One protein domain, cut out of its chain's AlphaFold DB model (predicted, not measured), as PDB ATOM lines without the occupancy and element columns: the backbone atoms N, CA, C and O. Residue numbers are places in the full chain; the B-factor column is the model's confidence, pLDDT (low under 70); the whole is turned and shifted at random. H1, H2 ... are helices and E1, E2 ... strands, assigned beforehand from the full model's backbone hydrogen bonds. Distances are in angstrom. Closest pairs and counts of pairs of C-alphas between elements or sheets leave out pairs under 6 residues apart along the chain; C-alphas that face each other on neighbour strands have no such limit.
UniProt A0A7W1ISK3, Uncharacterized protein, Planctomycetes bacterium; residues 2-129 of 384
ATOM      1  N   TYR A   2      27.579 -35.855  33.568       89.12
ATOM      2  CA  TYR A   2      28.027 -35.503  32.220       89.12
ATOM      3  C   TYR A   2      26.938 -35.845  31.216       89.12
ATOM      4  O   TYR A   2      26.625 -37.009  31.039       89.12
ATOM      5  N   SER A   3      26.406 -34.866  30.485       89.44
ATOM      6  CA  SER A   3      25.413 -35.157  29.436       89.44
ATOM      7  C   SER A   3      26.029 -35.781  28.175       89.44
ATOM      8  O   SER A   3      25.323 -36.308  27.313       89.44
ATOM      9  N   GLY A   4      27.355 -35.671  28.028       90.12
ATOM     10  CA  GLY A   4      28.111 -36.107  26.857       90.12
ATOM     11  C   GLY A   4      27.506 -35.597  25.547       90.12
ATOM     12  O   GLY A   4      27.365 -34.390  25.301       90.12
ATOM     13  N   ARG A   5      27.110 -36.532  24.681       91.44
ATOM     14  CA  ARG A   5      26.467 -36.187  23.413       91.44
ATOM     15  C   ARG A   5      24.996 -35.816  23.575       91.44
ATOM     16  O   ARG A   5      24.520 -35.124  22.696       91.44
ATOM     17  N   ALA A   6      24.279 -36.182  24.628       92.38
ATOM     18  CA  ALA A   6      22.886 -35.762  24.801       92.38
ATOM     19  C   ALA A   6      22.785 -34.322  25.333       92.38
ATOM     20  O   ALA A   6      23.760 -33.766  25.846       92.38
ATOM     21  N   GLU A   7      21.630 -33.684  25.174       95.00
ATOM     22  CA  GLU A   7      21.357 -32.382  25.788       95.00
ATOM     23  C   GLU A   7      21.012 -32.590  27.277       95.00
ATOM     24  O   GLU A   7      20.230 -33.494  27.571       95.00
ATOM     25  N   PRO A   8      21.589 -31.831  28.233       95.75
ATOM     26  CA  PRO A   8      21.370 -32.040  29.668       95.75
ATOM     27  C   PRO A   8      19.896 -32.073  30.091       95.75
ATOM     28  O   PRO A   8      19.567 -32.704  31.076       95.75
ATOM     29  N   GLU A   9      18.994 -31.444  29.353       96.19
ATOM     30  CA  GLU A   9      17.562 -31.371  29.635       96.19
ATOM     31  C   GLU A   9      16.830 -32.689  29.378       96.19
ATOM     32  O   GLU A   9      15.828 -32.973  30.027       96.19
ATOM     33  N   THR A  10      17.313 -33.476  28.418       93.69
ATOM     34  CA  THR A  10      16.682 -34.727  27.965       93.69
ATOM     35  C   THR A  10      17.570 -35.943  28.202       93.69
ATOM     36  O   THR A  10      17.188 -37.077  27.919       93.69
ATOM     37  N   CYS A  11      18.777 -35.728  28.722       91.31
ATOM     38  CA  CYS A  11      19.739 -36.774  28.993       91.31
ATOM     39  C   CYS A  11      19.265 -37.647  30.163       91.31
ATOM     40  O   CYS A  11      19.290 -37.217  31.314       91.31
ATOM     41  N   GLY A  12      18.822 -38.869  29.851       87.00
ATOM     42  CA  GLY A  12      18.352 -39.859  30.828       87.00
ATOM     43  C   GLY A  12      19.428 -40.795  31.388       87.00
ATOM     44  O   GLY A  12      19.098 -41.800  32.012       87.00
ATOM     45  N   TRP A  13      20.709 -40.530  31.118       83.69
ATOM     46  CA  TRP A  13      21.829 -41.402  31.489       83.69
ATOM     47  C   TRP A  13      23.109 -40.589  31.689       83.69
ATOM     48  O   TRP A  13      23.271 -39.545  31.073       83.69
ATOM     49  N   ASP A  14      24.039 -41.069  32.515       81.38
ATOM     50  CA  ASP A  14      25.375 -40.473  32.622       81.38
ATOM     51  C   ASP A  14      26.390 -41.347  31.856       81.38
ATOM     52  O   ASP A  14      26.747 -42.414  32.366       81.38
ATOM     53  N   PRO A  15      26.870 -40.947  30.659       77.75
ATOM     54  CA  PRO A  15      27.940 -41.628  29.923       77.75
ATOM     55  C   PRO A  15      29.217 -41.908  30.708       77.75
ATOM     56  O   PRO A  15      29.990 -42.774  30.297       77.75
ATOM     57  N   ASN A  16      29.466 -41.190  31.803       73.50
ATOM     58  CA  ASN A  16      30.602 -41.467  32.670       73.50
ATOM     59  C   ASN A  16      30.416 -42.780  33.452       73.50
ATOM     60  O   ASN A  16      31.355 -43.552  33.630       73.50
ATOM     61  N   VAL A  17      29.189 -43.044  33.907       72.06
ATOM     62  CA  VAL A  17      28.872 -44.180  34.785       72.06
ATOM     63  C   VAL A  17      28.326 -45.363  33.988       72.06
ATOM     64  O   VAL A  17      28.658 -46.509  34.274       72.06
ATOM     65  N   SER A  18      27.522 -45.097  32.959       69.62
ATOM     66  CA  SER A  18      26.917 -46.120  32.111       69.62
ATOM     67  C   SER A  18      27.514 -46.064  30.712       69.62
ATOM     68  O   SER A  18      27.223 -45.156  29.942       69.62
ATOM     69  N   ARG A  19      28.358 -47.039  30.358       64.38
ATOM     70  CA  ARG A  19      28.997 -47.103  29.027       64.38
ATOM     71  C   ARG A  19      28.120 -47.753  27.957       64.38
ATOM     72  O   ARG A  19      28.448 -47.669  26.778       64.38
ATOM     73  N   THR A  20      27.027 -48.399  28.354       58.22
ATOM     74  CA  THR A  20      26.143 -49.174  27.467       58.22
ATOM     75  C   THR A  20      25.129 -48.309  26.712       58.22
ATOM     76  O   THR A  20      24.320 -48.833  25.952       58.22
ATOM     77  N   GLY A  21      25.219 -46.980  26.846       55.72
ATOM     78  CA  GLY A  21      24.393 -46.016  26.126       55.72
ATOM     79  C   GLY A  21      23.203 -45.522  26.941       55.72
ATOM     80  O   GLY A  21      23.070 -45.801  28.133       55.72
ATOM     81  N   ALA A  22      22.336 -44.748  26.288       53.72
ATOM     82  CA  ALA A  22      21.111 -44.270  26.909       53.72
ATOM     83  C   ALA A  22      20.235 -45.462  27.303       53.72
ATOM     84  O   ALA A  22      19.739 -46.172  26.430       53.72
ATOM     85  N   SER A  23      20.004 -45.659  28.602       51.69
ATOM     86  CA  SER A  23      18.884 -46.483  29.046       51.69
ATOM     87  C   SER A  23      17.614 -45.797  28.547       51.69
ATOM     88  O   SER A  23      17.219 -44.745  29.062       51.69
ATOM     89  N   ILE A  24      17.023 -46.342  27.486       47.72
ATOM     90  CA  ILE A  24      15.760 -45.868  26.924       47.72
ATOM     91  C   ILE A  24      14.710 -46.035  28.033       47.72
ATOM     92  O   ILE A  24      14.316 -47.153  28.344       47.72
ATOM     93  N   GLY A  25      14.322 -44.935  28.683       57.03
ATOM     94  CA  GLY A  25      13.357 -44.938  29.795       57.03
ATOM     95  C   GLY A  25      13.902 -44.548  31.175       57.03
ATOM     96  O   GLY A  25      13.166 -44.650  32.153       57.03
ATOM     97  N   GLY A  26      15.157 -44.097  31.281       71.69
ATOM     98  CA  GLY A  26      15.678 -43.491  32.512       71.69
ATOM     99  C   GLY A  26      15.139 -42.074  32.752       71.69
ATOM    100  O   GLY A  26      14.796 -41.368  31.804       71.69
ATOM    101  N   MET A  27      15.104 -41.645  34.017       84.69
ATOM    102  CA  MET A  27      14.796 -40.256  34.385       84.69
ATOM    103  C   MET A  27      15.811 -39.306  33.754       84.69
ATOM    104  O   MET A  27      17.018 -39.548  33.835       84.69
ATOM    105  N   THR A  28      15.332 -38.213  33.172       91.62
ATOM    106  CA  THR A  28      16.163 -37.108  32.687       91.62
ATOM    107  C   THR A  28      16.952 -36.477  33.834       91.62
ATOM    108  O   THR A  28      16.580 -36.577  35.001       91.62
ATOM    109  N   TYR A  29      18.050 -35.793  33.528       93.62
ATOM    110  CA  TYR A  29      18.840 -35.106  34.548       93.62
ATOM    111  C   TYR A  29      18.028 -34.105  35.399       93.62
ATOM    112  O   TYR A  29      18.170 -34.161  36.620       93.62
ATOM    113  N   PRO A  30      17.124 -33.261  34.849       94.25
ATOM    114  CA  PRO A  30      16.222 -32.454  35.674       94.25
ATOM    115  C   PRO A  30      15.370 -33.281  36.647       94.25
ATOM    116  O   PRO A  30      15.252 -32.911  37.810       94.25
ATOM    117  N   GLU A  31      14.830 -34.420  36.211       91.31
ATOM    118  CA  GLU A  31      14.043 -35.309  37.078       91.31
ATOM    119  C   GLU A  31      14.911 -35.938  38.178       91.31
ATOM    120  O   GLU A  31      14.496 -35.979  39.331       91.31
ATOM    121  N   GLN A  32      16.146 -36.343  37.863       91.69
ATOM    122  CA  GLN A  32      17.098 -36.857  38.859       91.69
ATOM    123  C   GLN A  32      17.473 -35.801  39.913       91.69
ATOM    124  O   GLN A  32      17.645 -36.127  41.087       91.69
ATOM    125  N   LEU A  33      17.611 -34.536  39.505       94.25
ATOM    126  CA  LEU A  33      17.862 -33.426  40.424       94.25
ATOM    127  C   LEU A  33      16.658 -33.183  41.343       94.25
ATOM    128  O   LEU A  33      16.836 -33.017  42.549       94.25
ATOM    129  N   GLU A  34      15.446 -33.193  40.785       92.19
ATOM    130  CA  GLU A  34      14.201 -33.075  41.551       92.19
ATOM    131  C   GLU A  34      14.053 -34.223  42.565       92.19
ATOM    132  O   GLU A  34      13.746 -33.959  43.726       92.19
ATOM    133  N   ASP A  35      14.356 -35.466  42.172       89.94
ATOM    134  CA  ASP A  35      14.393 -36.640  43.062       89.94
ATOM    135  C   ASP A  35      15.328 -36.444  44.254       89.94
ATOM    136  O   ASP A  35      14.951 -36.691  45.402       89.94
ATOM    137  N   LEU A  36      16.557 -36.003  43.987       93.06
ATOM    138  CA  LEU A  36      17.565 -35.809  45.023       93.06
ATOM    139  C   LEU A  36      17.158 -34.707  46.006       93.06
ATOM    140  O   LEU A  36      17.319 -34.858  47.220       93.06
ATOM    141  N   VAL A  37      16.620 -33.603  45.487       93.81
ATOM    142  CA  VAL A  37      16.165 -32.474  46.300       93.81
ATOM    143  C   VAL A  37      14.947 -32.854  47.136       93.81
ATOM    144  O   VAL A  37      14.921 -32.532  48.319       93.81
ATOM    145  N   GLU A  38      13.977 -33.580  46.579       91.19
ATOM    146  CA  GLU A  38      12.816 -34.060  47.337       91.19
ATOM    147  C   GLU A  38      13.236 -35.022  48.453       91.19
ATOM    148  O   GLU A  38      12.798 -34.881  49.597       91.19
ATOM    149  N   TRP A  39      14.141 -35.959  48.156       91.62
ATOM    150  CA  TRP A  39      14.704 -36.849  49.167       91.62
ATOM    151  C   TRP A  39      15.376 -36.059  50.299       91.62
ATOM    152  O   TRP A  39      15.154 -36.354  51.479       91.62
ATOM    153  N   ARG A  40      16.164 -35.024  49.964       94.75
ATOM    154  CA  ARG A  40      16.774 -34.136  50.962       94.75
ATOM    155  C   ARG A  40      15.701 -33.428  51.770       94.75
ATOM    156  O   ARG A  40      15.786 -33.444  52.993       94.75
ATOM    157  N   ASP A  41      14.715 -32.821  51.122       92.75
ATOM    158  CA  ASP A  41      13.662 -32.046  51.786       92.75
ATOM    159  C   ASP A  41      12.874 -32.931  52.776       92.75
ATOM    160  O   ASP A  41      12.555 -32.488  53.881       92.75
ATOM    161  N   LEU A  42      12.650 -34.209  52.443       89.44
ATOM    162  CA  LEU A  42      11.965 -35.170  53.311       89.44
ATOM    163  C   LEU A  42      12.835 -35.683  54.471       89.44
ATOM    164  O   LEU A  42      12.378 -35.753  55.611       89.44
ATOM    165  N   HIS A  43      14.078 -36.084  54.199       93.00
ATOM    166  CA  HIS A  43      14.885 -36.841  55.165       93.00
ATOM    167  C   HIS A  43      15.974 -36.018  55.856       93.00
ATOM    168  O   HIS A  43      16.425 -36.373  56.951       93.00
ATOM    169  N   LYS A  44      16.442 -34.948  55.211       96.56
ATOM    170  CA  LYS A  44      17.575 -34.111  55.629       96.56
ATOM    171  C   LYS A  44      17.326 -32.627  55.279       96.56
ATOM    172  O   LYS A  44      18.187 -32.014  54.654       96.56
ATOM    173  N   PRO A  45      16.215 -31.998  55.714       95.56
ATOM    174  CA  PRO A  45      15.779 -30.677  55.227       95.56
ATOM    175  C   PRO A  45      16.773 -29.527  55.450       95.56
ATOM    176  O   PRO A  45      16.651 -28.474  54.838       95.56
ATOM    177  N   LYS A  46      17.754 -29.704  56.342       96.12
ATOM    178  CA  LYS A  46      18.801 -28.711  56.635       96.12
ATOM    179  C   LYS A  46      20.129 -28.990  55.925       96.12
ATOM    180  O   LYS A  46      21.053 -28.197  56.064       96.12
ATOM    181  N   ALA A  47      20.265 -30.134  55.256       97.12
ATOM    182  CA  ALA A  47      21.488 -30.482  54.546       97.12
ATOM    183  C   ALA A  47      21.550 -29.733  53.215       97.12
ATOM    184  O   ALA A  47      20.545 -29.636  52.513       97.12
ATOM    185  N   GLU A  48      22.734 -29.241  52.865       96.50
ATOM    186  CA  GLU A  48      23.026 -28.780  51.510       96.50
ATOM    187  C   GLU A  48      23.325 -29.983  50.605       96.50
ATOM    188  O   GLU A  48      23.869 -30.998  51.049       96.50
ATOM    189  N   ILE A  49      23.018 -29.847  49.322       97.06
ATOM    190  CA  ILE A  49      23.400 -30.772  48.265       97.06
ATOM    191  C   ILE A  49      24.496 -30.114  47.434       97.06
ATOM    192  O   ILE A  49      24.352 -28.998  46.927       97.06
ATOM    193  N   TRP A  50      25.619 -30.812  47.294       97.31
ATOM    194  CA  TRP A  50      26.742 -30.354  46.485       97.31
ATOM    195  C   TRP A  50      26.902 -31.278  45.285       97.31
ATOM    196  O   TRP A  50      27.174 -32.468  45.435       97.31
ATOM    197  N   LEU A  51      26.785 -30.718  44.085       96.38
ATOM    198  CA  LEU A  51      27.183 -31.385  42.855       96.38
ATOM    199  C   LEU A  51      28.683 -31.160  42.656       96.38
ATOM    200  O   LEU A  51      29.102 -30.188  42.029       96.38
ATOM    201  N   THR A  52      29.488 -32.043  43.245       96.06
ATOM    202  CA  THR A  52      30.953 -31.910  43.310       96.06
ATOM    203  C   THR A  52      31.653 -32.088  41.968       96.06
ATOM    204  O   THR A  52      32.789 -31.646  41.828       96.06
ATOM    205  N   GLU A  53      30.990 -32.690  40.979       94.25
ATOM    206  CA  GLU A  53      31.506 -32.793  39.616       94.25
ATOM    207  C   GLU A  53      30.388 -32.716  38.570       94.25
ATOM    208  O   GLU A  53      29.462 -33.536  38.523       94.25
ATOM    209  N   THR A  54      30.513 -31.754  37.659       94.31
ATOM    210  CA  THR A  54      29.757 -31.698  36.406       94.31
ATOM    211  C   THR A  54      30.632 -31.181  35.276       94.31
ATOM    212  O   THR A  54      31.538 -30.384  35.504       94.31
ATOM    213  N   GLY A  55      30.360 -31.587  34.041       94.12
ATOM    214  CA  GLY A  55      31.160 -31.135  32.909       94.12
ATOM    215  C   GLY A  55      30.617 -31.589  31.567       94.12
ATOM    216  O   GLY A  55      29.558 -32.209  31.464       94.12
ATOM    217  N   ASN A  56      31.355 -31.252  30.513       94.06
ATOM    218  CA  ASN A  56      31.110 -31.774  29.179       94.06
ATOM    219  C   ASN A  56      32.426 -31.837  28.401       94.06
ATOM    220  O   ASN A  56      33.149 -30.842  28.319       94.06
ATOM    221  N   ASP A  57      32.705 -32.980  27.788       93.06
ATOM    222  CA  ASP A  57      33.934 -33.190  27.026       93.06
ATOM    223  C   ASP A  57      33.892 -32.498  25.655       93.06
ATOM    224  O   ASP A  57      32.835 -32.334  25.025       93.06
ATOM    225  N   VAL A  58      35.080 -32.148  25.163       93.56
ATOM    226  CA  VAL A  58      35.342 -31.787  23.767       93.56
ATOM    227  C   VAL A  58      36.081 -32.944  23.099       93.56
ATOM    228  O   VAL A  58      37.132 -33.363  23.573       93.56
ATOM    229  N   GLY A  59      35.556 -33.437  21.978       89.44
ATOM    230  CA  GLY A  59      36.111 -34.591  21.269       89.44
ATOM    231  C   GLY A  59      35.902 -35.921  22.002       89.44
ATOM    232  O   GLY A  59      35.029 -36.053  22.859       89.44
ATOM    233  N   GLY A  60      36.690 -36.928  21.629       85.88
ATOM    234  CA  GLY A  60      36.632 -38.255  22.242       85.88
ATOM    235  C   GLY A  60      35.302 -39.004  22.038       85.88
ATOM    236  O   GLY A  60      34.472 -38.633  21.197       85.88
ATOM    237  N   PRO A  61      35.087 -40.098  22.793       84.44
ATOM    238  CA  PRO A  61      33.910 -40.950  22.630       84.44
ATOM    239  C   PRO A  61      32.612 -40.266  23.083       84.44
ATOM    240  O   PRO A  61      31.567 -40.466  22.464       84.44
ATOM    241  N   ILE A  62      32.678 -39.420  24.117       86.00
ATOM    242  CA  ILE A  62      31.491 -38.840  24.769       86.00
ATOM    243  C   ILE A  62      31.298 -37.344  24.493       86.00
ATOM    244  O   ILE A  62      30.192 -36.833  24.668       86.00
ATOM    245  N   GLY A  63      32.331 -36.631  24.041       86.75
ATOM    246  CA  GLY A  63      32.259 -35.200  23.759       86.75
ATOM    247  C   GLY A  63      31.744 -34.868  22.359       86.75
ATOM    248  O   GLY A  63      31.539 -35.730  21.497       86.75
ATOM    249  N   ARG A  64      31.512 -33.568  22.144       91.62
ATOM    250  CA  ARG A  64      31.179 -32.969  20.838       91.62
ATOM    251  C   ARG A  64      32.221 -31.891  20.502       91.62
ATOM    252  O   ARG A  64      33.416 -32.126  20.642       91.62
ATOM    253  N   SER A  65      31.798 -30.708  20.066       95.69
ATOM    254  CA  SER A  65      32.684 -29.574  19.787       95.69
ATOM    255  C   SER A  65      32.789 -28.612  20.975       95.69
ATOM    256  O   SER A  65      31.914 -28.592  21.842       95.69
ATOM    257  N   GLU A  66      33.803 -27.740  20.971       96.69
ATOM    258  CA  GLU A  66      33.915 -26.638  21.947       96.69
ATOM    259  C   GLU A  66      32.657 -25.759  21.977       96.69
ATOM    260  O   GLU A  66      32.237 -25.302  23.036       96.69
ATOM    261  N   ARG A  67      32.010 -25.571  20.817       96.81
ATOM    262  CA  ARG A  67      30.752 -24.821  20.702       96.81
ATOM    263  C   ARG A  67      29.633 -25.469  21.528       96.81
ATOM    264  O   ARG A  67      28.884 -24.761  22.190       96.81
ATOM    265  N   HIS A  68      29.551 -26.802  21.537       96.69
ATOM    266  CA  HIS A  68      28.590 -27.527  22.373       96.69
ATOM    267  C   HIS A  68      28.965 -27.471  23.850       96.69
ATOM    268  O   HIS A  68      28.091 -27.234  24.676       96.69
ATOM    269  N   GLN A  69      30.246 -27.646  24.188       96.94
ATOM    270  CA  GLN A  69      30.708 -27.518  25.572       96.94
ATOM    271  C   GLN A  69      30.323 -26.144  26.152       96.94
ATOM    272  O   GLN A  69      29.766 -26.069  27.244       96.94
ATOM    273  N   ALA A  70      30.547 -25.072  25.387       97.81
ATOM    274  CA  ALA A  70      30.231 -23.704  25.790       97.81
ATOM    275  C   ALA A  70      28.737 -23.435  26.002       97.81
ATOM    276  O   ALA A  70      28.360 -22.558  26.769       97.81
ATOM    277  N   ALA A  71      27.870 -24.199  25.352       98.06
ATOM    278  CA  ALA A  71      26.440 -24.104  25.584       98.06
ATOM    279  C   ALA A  71      25.969 -24.977  26.753       98.06
ATOM    280  O   ALA A  71      25.177 -24.531  27.583       98.06
ATOM    281  N   LYS A  72      26.454 -26.221  26.820       97.44
ATOM    282  CA  LYS A  72      25.946 -27.240  27.743       97.44
ATOM    283  C   LYS A  72      26.386 -27.026  29.181       97.44
ATOM    284  O   LYS A  72      25.581 -27.268  30.073       97.44
ATOM    285  N   ILE A  73      27.619 -26.566  29.421       97.44
ATOM    286  CA  ILE A  73      28.108 -26.377  30.797       97.44
ATOM    287  C   ILE A  73      27.233 -25.357  31.550       97.44
ATOM    288  O   ILE A  73      26.686 -25.734  32.589       97.44
ATOM    289  N   PRO A  74      26.996 -24.128  31.040       98.06
ATOM    290  CA  PRO A  74      26.096 -23.191  31.711       98.06
ATOM    291  C   PRO A  74      24.684 -23.754  31.920       98.06
ATOM    292  O   PRO A  74      24.107 -23.601  32.992       98.06
ATOM    293  N   ARG A  75      24.131 -24.456  30.921       98.31
ATOM    294  CA  ARG A  75      22.796 -25.071  31.005       98.31
ATOM    295  C   ARG A  75      22.704 -26.122  32.110       98.31
ATOM    296  O   ARG A  75      21.804 -26.040  32.938       98.31
ATOM    297  N   GLY A  76      23.650 -27.057  32.178       97.06
ATOM    298  CA  GLY A  76      23.680 -28.094  33.214       97.06
ATOM    299  C   GLY A  76      23.779 -27.525  34.632       97.06
ATOM    300  O   GLY A  76      23.112 -28.018  35.541       97.06
ATOM    301  N   ILE A  77      24.553 -26.450  34.811       97.44
ATOM    302  CA  ILE A  77      24.672 -25.748  36.097       97.44
ATOM    303  C   ILE A  77      23.371 -25.026  36.444       97.44
ATOM    304  O   ILE A  77      22.877 -25.171  37.557       97.44
ATOM    305  N   MET A  78      22.787 -24.292  35.493       98.00
ATOM    306  CA  MET A  78      21.505 -23.616  35.695       98.00
ATOM    307  C   MET A  78      20.389 -24.591  36.071       98.00
ATOM    308  O   MET A  78      19.601 -24.269  36.947       98.00
ATOM    309  N   LEU A  79      20.334 -25.780  35.460       97.75
ATOM    310  CA  LEU A  79      19.359 -26.817  35.819       97.75
ATOM    311  C   LEU A  79      19.548 -27.304  37.264       97.75
ATOM    312  O   LEU A  79      18.570 -27.393  38.002       97.75
ATOM    313  N   ALA A  80      20.789 -27.562  37.687       97.25
ATOM    314  CA  ALA A  80      21.096 -27.968  39.061       97.25
ATOM    315  C   ALA A  80      20.715 -26.885  40.082       97.25
ATOM    316  O   ALA A  80      19.978 -27.154  41.030       97.25
ATOM    317  N   LEU A  81      21.159 -25.647  39.859       96.94
ATOM    318  CA  LEU A  81      20.827 -24.518  40.731       96.94
ATOM    319  C   LEU A  81      19.309 -24.277  40.774       96.94
ATOM    320  O   LEU A  81      18.739 -24.085  41.846       96.94
ATOM    321  N   ALA A  82      18.631 -24.359  39.624       96.94
ATOM    322  CA  ALA A  82      17.184 -24.198  39.537       96.94
ATOM    323  C   ALA A  82      16.418 -25.266  40.328       96.94
ATOM    324  O   ALA A  82      15.414 -24.941  40.958       96.94
ATOM    325  N   ALA A  83      16.897 -26.512  40.335       95.94
ATOM    326  CA  ALA A  83      16.298 -27.593  41.113       95.94
ATOM    327  C   ALA A  83      16.474 -27.404  42.631       95.94
ATOM    328  O   ALA A  83      15.685 -27.936  43.410       95.94
ATOM    329  N   GLY A  84      17.460 -26.608  43.058       95.62
ATOM    330  CA  GLY A  84      17.768 -26.364  44.466       95.62
ATOM    331  C   GLY A  84      19.030 -27.052  44.964       95.62
ATOM    332  O   GLY A  84      19.142 -27.264  46.166       95.62
ATOM    333  N   ILE A  85      19.955 -27.392  44.064       96.69
ATOM    334  CA  ILE A  85      21.329 -27.743  44.432       96.69
ATOM    335  C   ILE A  85      22.059 -26.465  44.838       96.69
ATOM    336  O   ILE A  85      22.101 -25.502  44.074       96.69
ATOM    337  N   GLU A  86      22.659 -26.452  46.021       95.75
ATOM    338  CA  GLU A  86      23.260 -25.248  46.591       95.75
ATOM    339  C   GLU A  86      24.645 -24.948  46.008       95.75
ATOM    340  O   GLU A  86      25.030 -23.782  45.895       95.75
ATOM    341  N   ARG A  87      25.417 -25.980  45.638       95.69
ATOM    342  CA  ARG A  87      26.778 -25.811  45.099       95.69
ATOM    343  C   ARG A  87      27.026 -26.728  43.918       95.69
ATOM    344  O   ARG A  87      26.762 -27.924  43.992       95.69
ATOM    345  N   VAL A  88      27.580 -26.172  42.845       96.44
ATOM    346  CA  VAL A  88      27.898 -26.908  41.619       96.44
ATOM    347  C   VAL A  88      29.343 -26.637  41.225       96.44
ATOM    348  O   VAL A  88      29.734 -25.488  41.029       96.44
ATOM    349  N   PHE A  89      30.128 -27.700  41.093       96.50
ATOM    350  CA  PHE A  89      31.552 -27.641  40.796       96.50
ATOM    351  C   PHE A  89      31.830 -28.241  39.420       96.50
ATOM    352  O   PHE A  89      31.383 -29.341  39.089       96.50
ATOM    353  N   ILE A  90      32.572 -27.498  38.599       94.88
ATOM    354  CA  ILE A  90      32.931 -27.932  37.251       94.88
ATOM    355  C   ILE A  90      34.171 -28.813  37.315       94.88
ATOM    356  O   ILE A  90      35.220 -28.392  37.799       94.88
ATOM    357  N   TYR A  91      34.066 -29.994  36.722       92.69
ATOM    358  CA  TYR A  91      35.214 -30.777  36.308       92.69
ATOM    359  C   TYR A  91      35.479 -30.475  34.821       92.69
ATOM    360  O   TYR A  91      34.644 -30.748  33.961       92.69
ATOM    361  N   ARG A  92      36.605 -29.865  34.451       92.06
ATOM    362  CA  ARG A  92      37.757 -29.444  35.273       92.06
ATOM    363  C   ARG A  92      38.315 -28.121  34.764       92.06
ATOM    364  O   ARG A  92      37.922 -27.633  33.710       92.06
ATOM    365  N   GLU A  93      39.257 -27.534  35.493       95.50
ATOM    366  CA  GLU A  93      39.851 -26.251  35.101       95.50
ATOM    367  C   GLU A  93      40.579 -26.339  33.745       95.50
ATOM    368  O   GLU A  93      40.321 -25.526  32.860       95.50
ATOM    369  N   LYS A  94      41.440 -27.350  33.550       95.75
ATOM    370  CA  LYS A  94      42.313 -27.521  32.369       95.75
ATOM    371  C   LYS A  94      42.203 -28.915  31.761       95.75
ATOM    372  O   LYS A  94      42.151 -29.888  32.511       95.75
ATOM    373  N   GLY A  95      42.234 -29.004  30.432       93.62
ATOM    374  CA  GLY A  95      42.300 -30.269  29.693       93.62
ATOM    375  C   GLY A  95      42.122 -30.091  28.181       93.62
ATOM    376  O   GLY A  95      41.234 -29.342  27.757       93.62
ATOM    377  N   SER A  96      42.944 -30.765  27.367       91.25
ATOM    378  CA  SER A  96      42.866 -30.735  25.895       91.25
ATOM    379  C   SER A  96      42.853 -32.072  25.170       91.25
ATOM    380  O   SER A  96      42.603 -32.068  23.964       91.25
ATOM    381  N   ASP A  97      43.095 -33.189  25.848       88.75
ATOM    382  CA  ASP A  97      43.309 -34.443  25.128       88.75
ATOM    383  C   ASP A  97      41.969 -35.041  24.674       88.75
ATOM    384  O   ASP A  97      40.991 -35.007  25.425       88.75
ATOM    385  N   PRO A  98      41.885 -35.606  23.454       81.00
ATOM    386  CA  PRO A  98      40.649 -36.161  22.900       81.00
ATOM    387  C   PRO A  98      40.315 -37.548  23.485       81.00
ATOM    388  O   PRO A  98      39.811 -38.424  22.782       81.00
ATOM    389  N   SER A  99      40.614 -37.766  24.764       82.62
ATOM    390  CA  SER A  99      40.226 -38.945  25.533       82.62
ATOM    391  C   SER A  99      39.138 -38.580  26.544       82.62
ATOM    392  O   SER A  99      38.892 -37.407  26.837       82.62
ATOM    393  N   MET A 100      38.450 -39.601  27.052       80.50
ATOM    394  CA  MET A 100      37.380 -39.433  28.033       80.50
ATOM    395  C   MET A 100      37.894 -38.649  29.252       80.50
ATOM    396  O   MET A 100      38.922 -39.006  29.827       80.50
ATOM    397  N   HIS A 101      37.195 -37.572  29.611       81.81
ATOM    398  CA  HIS A 101      37.497 -36.611  30.684       81.81
ATOM    399  C   HIS A 101      38.704 -35.692  30.478       81.81
ATOM    400  O   HIS A 101      38.831 -34.687  31.184       81.81
ATOM    401  N   ALA A 102      39.588 -35.983  29.525       87.25
ATOM    402  CA  ALA A 102      40.767 -35.156  29.296       87.25
ATOM    403  C   ALA A 102      40.456 -33.899  28.465       87.25
ATOM    404  O   ALA A 102      41.174 -32.906  28.561       87.25
ATOM    405  N   GLY A 103      39.344 -33.899  27.724       91.31
ATOM    406  CA  GLY A 103      38.853 -32.756  26.950       91.31
ATOM    407  C   GLY A 103      37.864 -31.841  27.692       91.31
ATOM    408  O   GLY A 103      37.281 -30.961  27.061       91.31
ATOM    409  N   ALA A 104      37.629 -32.049  28.994       93.50
ATOM    410  CA  ALA A 104      36.586 -31.361  29.776       93.50
ATOM    411  C   ALA A 104      36.985 -29.975  30.328       93.50
ATOM    412  O   ALA A 104      36.188 -29.334  31.011       93.50
ATOM    413  N   GLY A 105      38.216 -29.519  30.073       95.88
ATOM    414  CA  GLY A 105      38.740 -28.260  30.605       95.88
ATOM    415  C   GLY A 105      37.920 -27.030  30.201       95.88
ATOM    416  O   GLY A 105      37.404 -26.983  29.084       95.88
ATOM    417  N   LEU A 106      37.861 -26.004  31.059       97.19
ATOM    418  CA  LEU A 106      37.502 -24.631  30.652       97.19
ATOM    419  C   LEU A 106      38.683 -23.918  29.972       97.19
ATOM    420  O   LEU A 106      38.508 -23.028  29.136       97.19
ATOM    421  N   LEU A 107      39.894 -24.336  30.323       97.69
ATOM    422  CA  LEU A 107      41.156 -23.951  29.718       97.69
ATOM    423  C   LEU A 107      41.745 -25.141  28.952       97.69
ATOM    424  O   LEU A 107      41.498 -26.311  29.268       97.69
ATOM    425  N   ARG A 108      42.557 -24.842  27.945       97.19
ATOM    426  CA  ARG A 108      43.398 -25.831  27.266       97.19
ATOM    427  C   ARG A 108      44.661 -26.126  28.086       97.19
ATOM    428  O   ARG A 108      44.994 -25.389  29.014       97.19
ATOM    429  N   ASN A 109      45.377 -27.195  27.730       96.06
ATOM    430  CA  ASN A 109      46.647 -27.577  28.370       96.06
ATOM    431  C   ASN A 109      47.724 -26.471  28.284       96.06
ATOM    432  O   ASN A 109      48.574 -26.383  29.163       96.06
ATOM    433  N   ASP A 110      47.658 -25.596  27.278       96.94
ATOM    434  CA  ASP A 110      48.533 -24.425  27.107       96.94
ATOM    435  C   ASP A 110      48.038 -23.159  27.846       96.94
ATOM    436  O   ASP A 110      48.584 -22.075  27.661       96.94
ATOM    437  N   ASN A 111      47.013 -23.285  28.698       97.06
ATOM    438  CA  ASN A 111      46.299 -22.201  29.387       97.06
ATOM    439  C   ASN A 111      45.495 -21.259  28.480       97.06
ATOM    440  O   ASN A 111      44.931 -20.280  28.974       97.06
ATOM    441  N   SER A 112      45.379 -21.538  27.178       98.00
ATOM    442  CA  SER A 112      44.490 -20.757  26.324       98.00
ATOM    443  C   SER A 112      43.022 -20.998  26.690       98.00
ATOM    444  O   SER A 112      42.598 -22.092  27.078       98.00
ATOM    445  N   VAL A 113      42.225 -19.941  26.565       97.81
ATOM    446  CA  VAL A 113      40.817 -19.919  26.963       97.81
ATOM    447  C   VAL A 113      39.954 -20.662  25.938       97.81
ATOM    448  O   VAL A 113      40.082 -20.439  24.730       97.81
ATOM    449  N   ARG A 114      39.039 -21.524  26.400       97.69
ATOM    450  CA  ARG A 114      37.983 -22.099  25.549       97.69
ATOM    451  C   ARG A 114      36.728 -21.221  25.563       97.69
ATOM    452  O   ARG A 114      36.494 -20.502  26.534       97.69
ATOM    453  N   PRO A 115      35.849 -21.318  24.551       98.38
ATOM    454  CA  PRO A 115      34.567 -20.607  24.561       98.38
ATOM    455  C   PRO A 115      33.702 -20.892  25.808       98.38
ATOM    456  O   PRO A 115      32.935 -20.032  26.245       98.38
ATOM    457  N   SER A 116      33.852 -22.071  26.422       97.81
ATOM    458  CA  SER A 116      33.181 -22.452  27.671       97.81
ATOM    459  C   SER A 116      33.551 -21.564  28.859       97.81
ATOM    460  O   SER A 116      32.682 -21.244  29.660       97.81
ATOM    461  N   TRP A 117      34.785 -21.069  28.936       98.31
ATOM    462  CA  TRP A 117      35.186 -20.092  29.951       98.31
ATOM    463  C   TRP A 117      34.387 -18.787  29.844       98.31
ATOM    464  O   TRP A 117      33.902 -18.258  30.842       98.31
ATOM    465  N   ILE A 118      34.229 -18.265  28.623       98.50
ATOM    466  CA  ILE A 118      33.564 -16.976  28.380       98.50
ATOM    467  C   ILE A 118      32.074 -17.084  28.703       98.50
ATOM    468  O   ILE A 118      31.525 -16.237  29.406       98.50
ATOM    469  N   THR A 119      31.436 -18.153  28.229       98.62
ATOM    470  CA  THR A 119      30.010 -18.417  28.469       98.62
ATOM    471  C   THR A 119      29.704 -18.676  29.941       98.62
ATOM    472  O   THR A 119      28.720 -18.148  30.461       98.62
ATOM    473  N   MET A 120      30.592 -19.378  30.649       98.06
ATOM    474  CA  MET A 120      30.533 -19.524  32.103       98.06
ATOM    475  C   MET A 120      30.659 -18.190  32.833       98.06
ATOM    476  O   MET A 120      29.848 -17.883  33.706       98.06
ATOM    477  N   ALA A 121      31.639 -17.366  32.463       98.44
ATOM    478  CA  ALA A 121      31.822 -16.056  33.074       98.44
ATOM    479  C   ALA A 121      30.600 -15.147  32.847       98.44
ATOM    480  O   ALA A 121      30.215 -14.391  33.739       98.44
ATOM    481  N   THR A 122      29.964 -15.230  31.675       98.81
ATOM    482  CA  THR A 122      28.715 -14.513  31.395       98.81
ATOM    483  C   THR A 122      27.575 -15.023  32.266       98.81
ATOM    484  O   THR A 122      26.943 -14.200  32.920       98.81
ATOM    485  N   MET A 123      27.363 -16.341  32.352       98.38
ATOM    486  CA  MET A 123      26.349 -16.929  33.235       98.38
ATOM    487  C   MET A 123      26.509 -16.433  34.676       98.38
ATOM    488  O   MET A 123      25.546 -15.949  35.263       98.38
ATOM    489  N   ILE A 124      27.732 -16.485  35.218       97.62
ATOM    490  CA  ILE A 124      28.029 -16.021  36.579       97.62
ATOM    491  C   ILE A 124      27.651 -14.548  36.734       97.62
ATOM    492  O   ILE A 124      26.919 -14.215  37.652       97.62
ATOM    493  N   ARG A 125      28.073 -13.657  35.826       98.19
ATOM    494  CA  ARG A 125      27.727 -12.225  35.915       98.19
ATOM    495  C   ARG A 125      26.223 -11.964  35.844       98.19
ATOM    496  O   ARG A 125      25.738 -11.070  36.530       98.19
ATOM    497  N   GLN A 126      25.504 -12.705  35.002       98.00
ATOM    498  CA  GLN A 126      24.057 -12.532  34.849       98.00
ATOM    499  C   GLN A 126      23.281 -13.079  36.051       98.00
ATOM    500  O   GLN A 126      22.245 -12.519  36.396       98.00
ATOM    501  N   LEU A 127      23.785 -14.134  36.700       96.88
ATOM    502  CA  LEU A 127      23.084 -14.847  37.771       96.88
ATOM    503  C   LEU A 127      23.687 -14.647  39.174       96.88
ATOM    504  O   LEU A 127      23.200 -15.213  40.150       96.88
ATOM    505  N   GLN A 128      24.730 -13.832  39.319       95.25
ATOM    506  CA  GLN A 128      25.327 -13.548  40.620       95.25
ATOM    507  C   GLN A 128      24.314 -12.862  41.546       95.25
ATOM    508  O   GLN A 128      23.678 -11.872  41.171       95.25
ATOM    509  N   GLY A 129      24.225 -13.362  42.779       92.56
ATOM    510  CA  GLY A 129      23.400 -12.791  43.845       92.56
ATOM    511  C   GLY A 129      21.942 -13.248  43.851       92.56
ATOM    512  O   GLY A 129      21.205 -12.826  44.734       92.56
TER     513      GLY A 129
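This is residues 2 to 129 of the 384 residues of an uncharacterized protein of Planctomycetes bacterium (UniProt A0A7W1ISK3). A small sheet of two parallel strands, E1 and E2, has the long helix H2 packed over it; H3 lies side by side with H2, and H1 meets the last part of H2, residues 79 to 83. Two long stretches with no named element loop out from these parts: residues 2 to 28 before H1, and residues 91 to 114 between E2 and H3, whose Asp 110 lies at the opposite end of the longest axis from Leu 42 of H1. The printed part has 128 residues, with three named helices and two named strands in the order H1, E1, H2, E2, H3; its class is mostly helix, with under half of the residues in named elements. The whole is compact, with a radius of gyration of the C-alphas of 14.8 A, and flat, spanning 46 by 39 by 18 A.

E1, residues 50 to 54, and E2, residues 87 to 90, are parallel neighbours, with 20 degrees between their directions. N 51 and O 87 are 2.8 A apart and N 89 and O 51 are 2.8 A apart, both within hydrogen-bond range. H2, residues 66 to 83, stands between them in the chain: E1, H2 and E2 form a strand-helix-strand unit, two parallel neighbour strands with a helix between, and its crossover is right-handed. The closest C-alphas of H2 and E2 are those of Ile 77 and Val 88, 6.5 A apart; those of H2 and E1 are Thr 54 and Gly 76, 7.8 A apart. H3, residues 115 to 127, touches H2 with residues 66 to 74 of H2 alone, at a shallow tilt of 29 degrees, the same way; their closest C-alphas, of Ala 70 and Ser 116, are 3.7 A apart. H1, residues 29 to 43, touches H2 with residues 79 to 83 of H2 alone, at a shallow tilt of 26 degrees, the same way; their closest C-alphas, of Glu 34 and Ala 83, are 5.9 A apart. H1 and H3 are apart. In H1 and H3 every O i to N i+4 pair is within hydrogen-bond range; in H2, 13 of 14 are.

E1 is 10.6 A long from first to last C-alpha, and E2 10.2 A. H2 is the longest helix, 26.1 A from C-alpha 66 at (33.915, -26.638, 21.947). H1 measures 21.1 A and begins with C-alpha 29 at (18.840, -35.106, 34.548). H3 measures 18.4 A and ends with C-alpha 127 at (23.084, -14.847, 37.771).

The two C-alphas farthest apart, of Leu 42 and Asp 110, are 46.3 A from each other. The printed part, residues 2 to 129, has no cut. The links E1 to H2 and E2 to H3 are long, with 11 and 24 residues. Residues 18 to 25 have a pLDDT under 70; the mean of the printed part is 91.0.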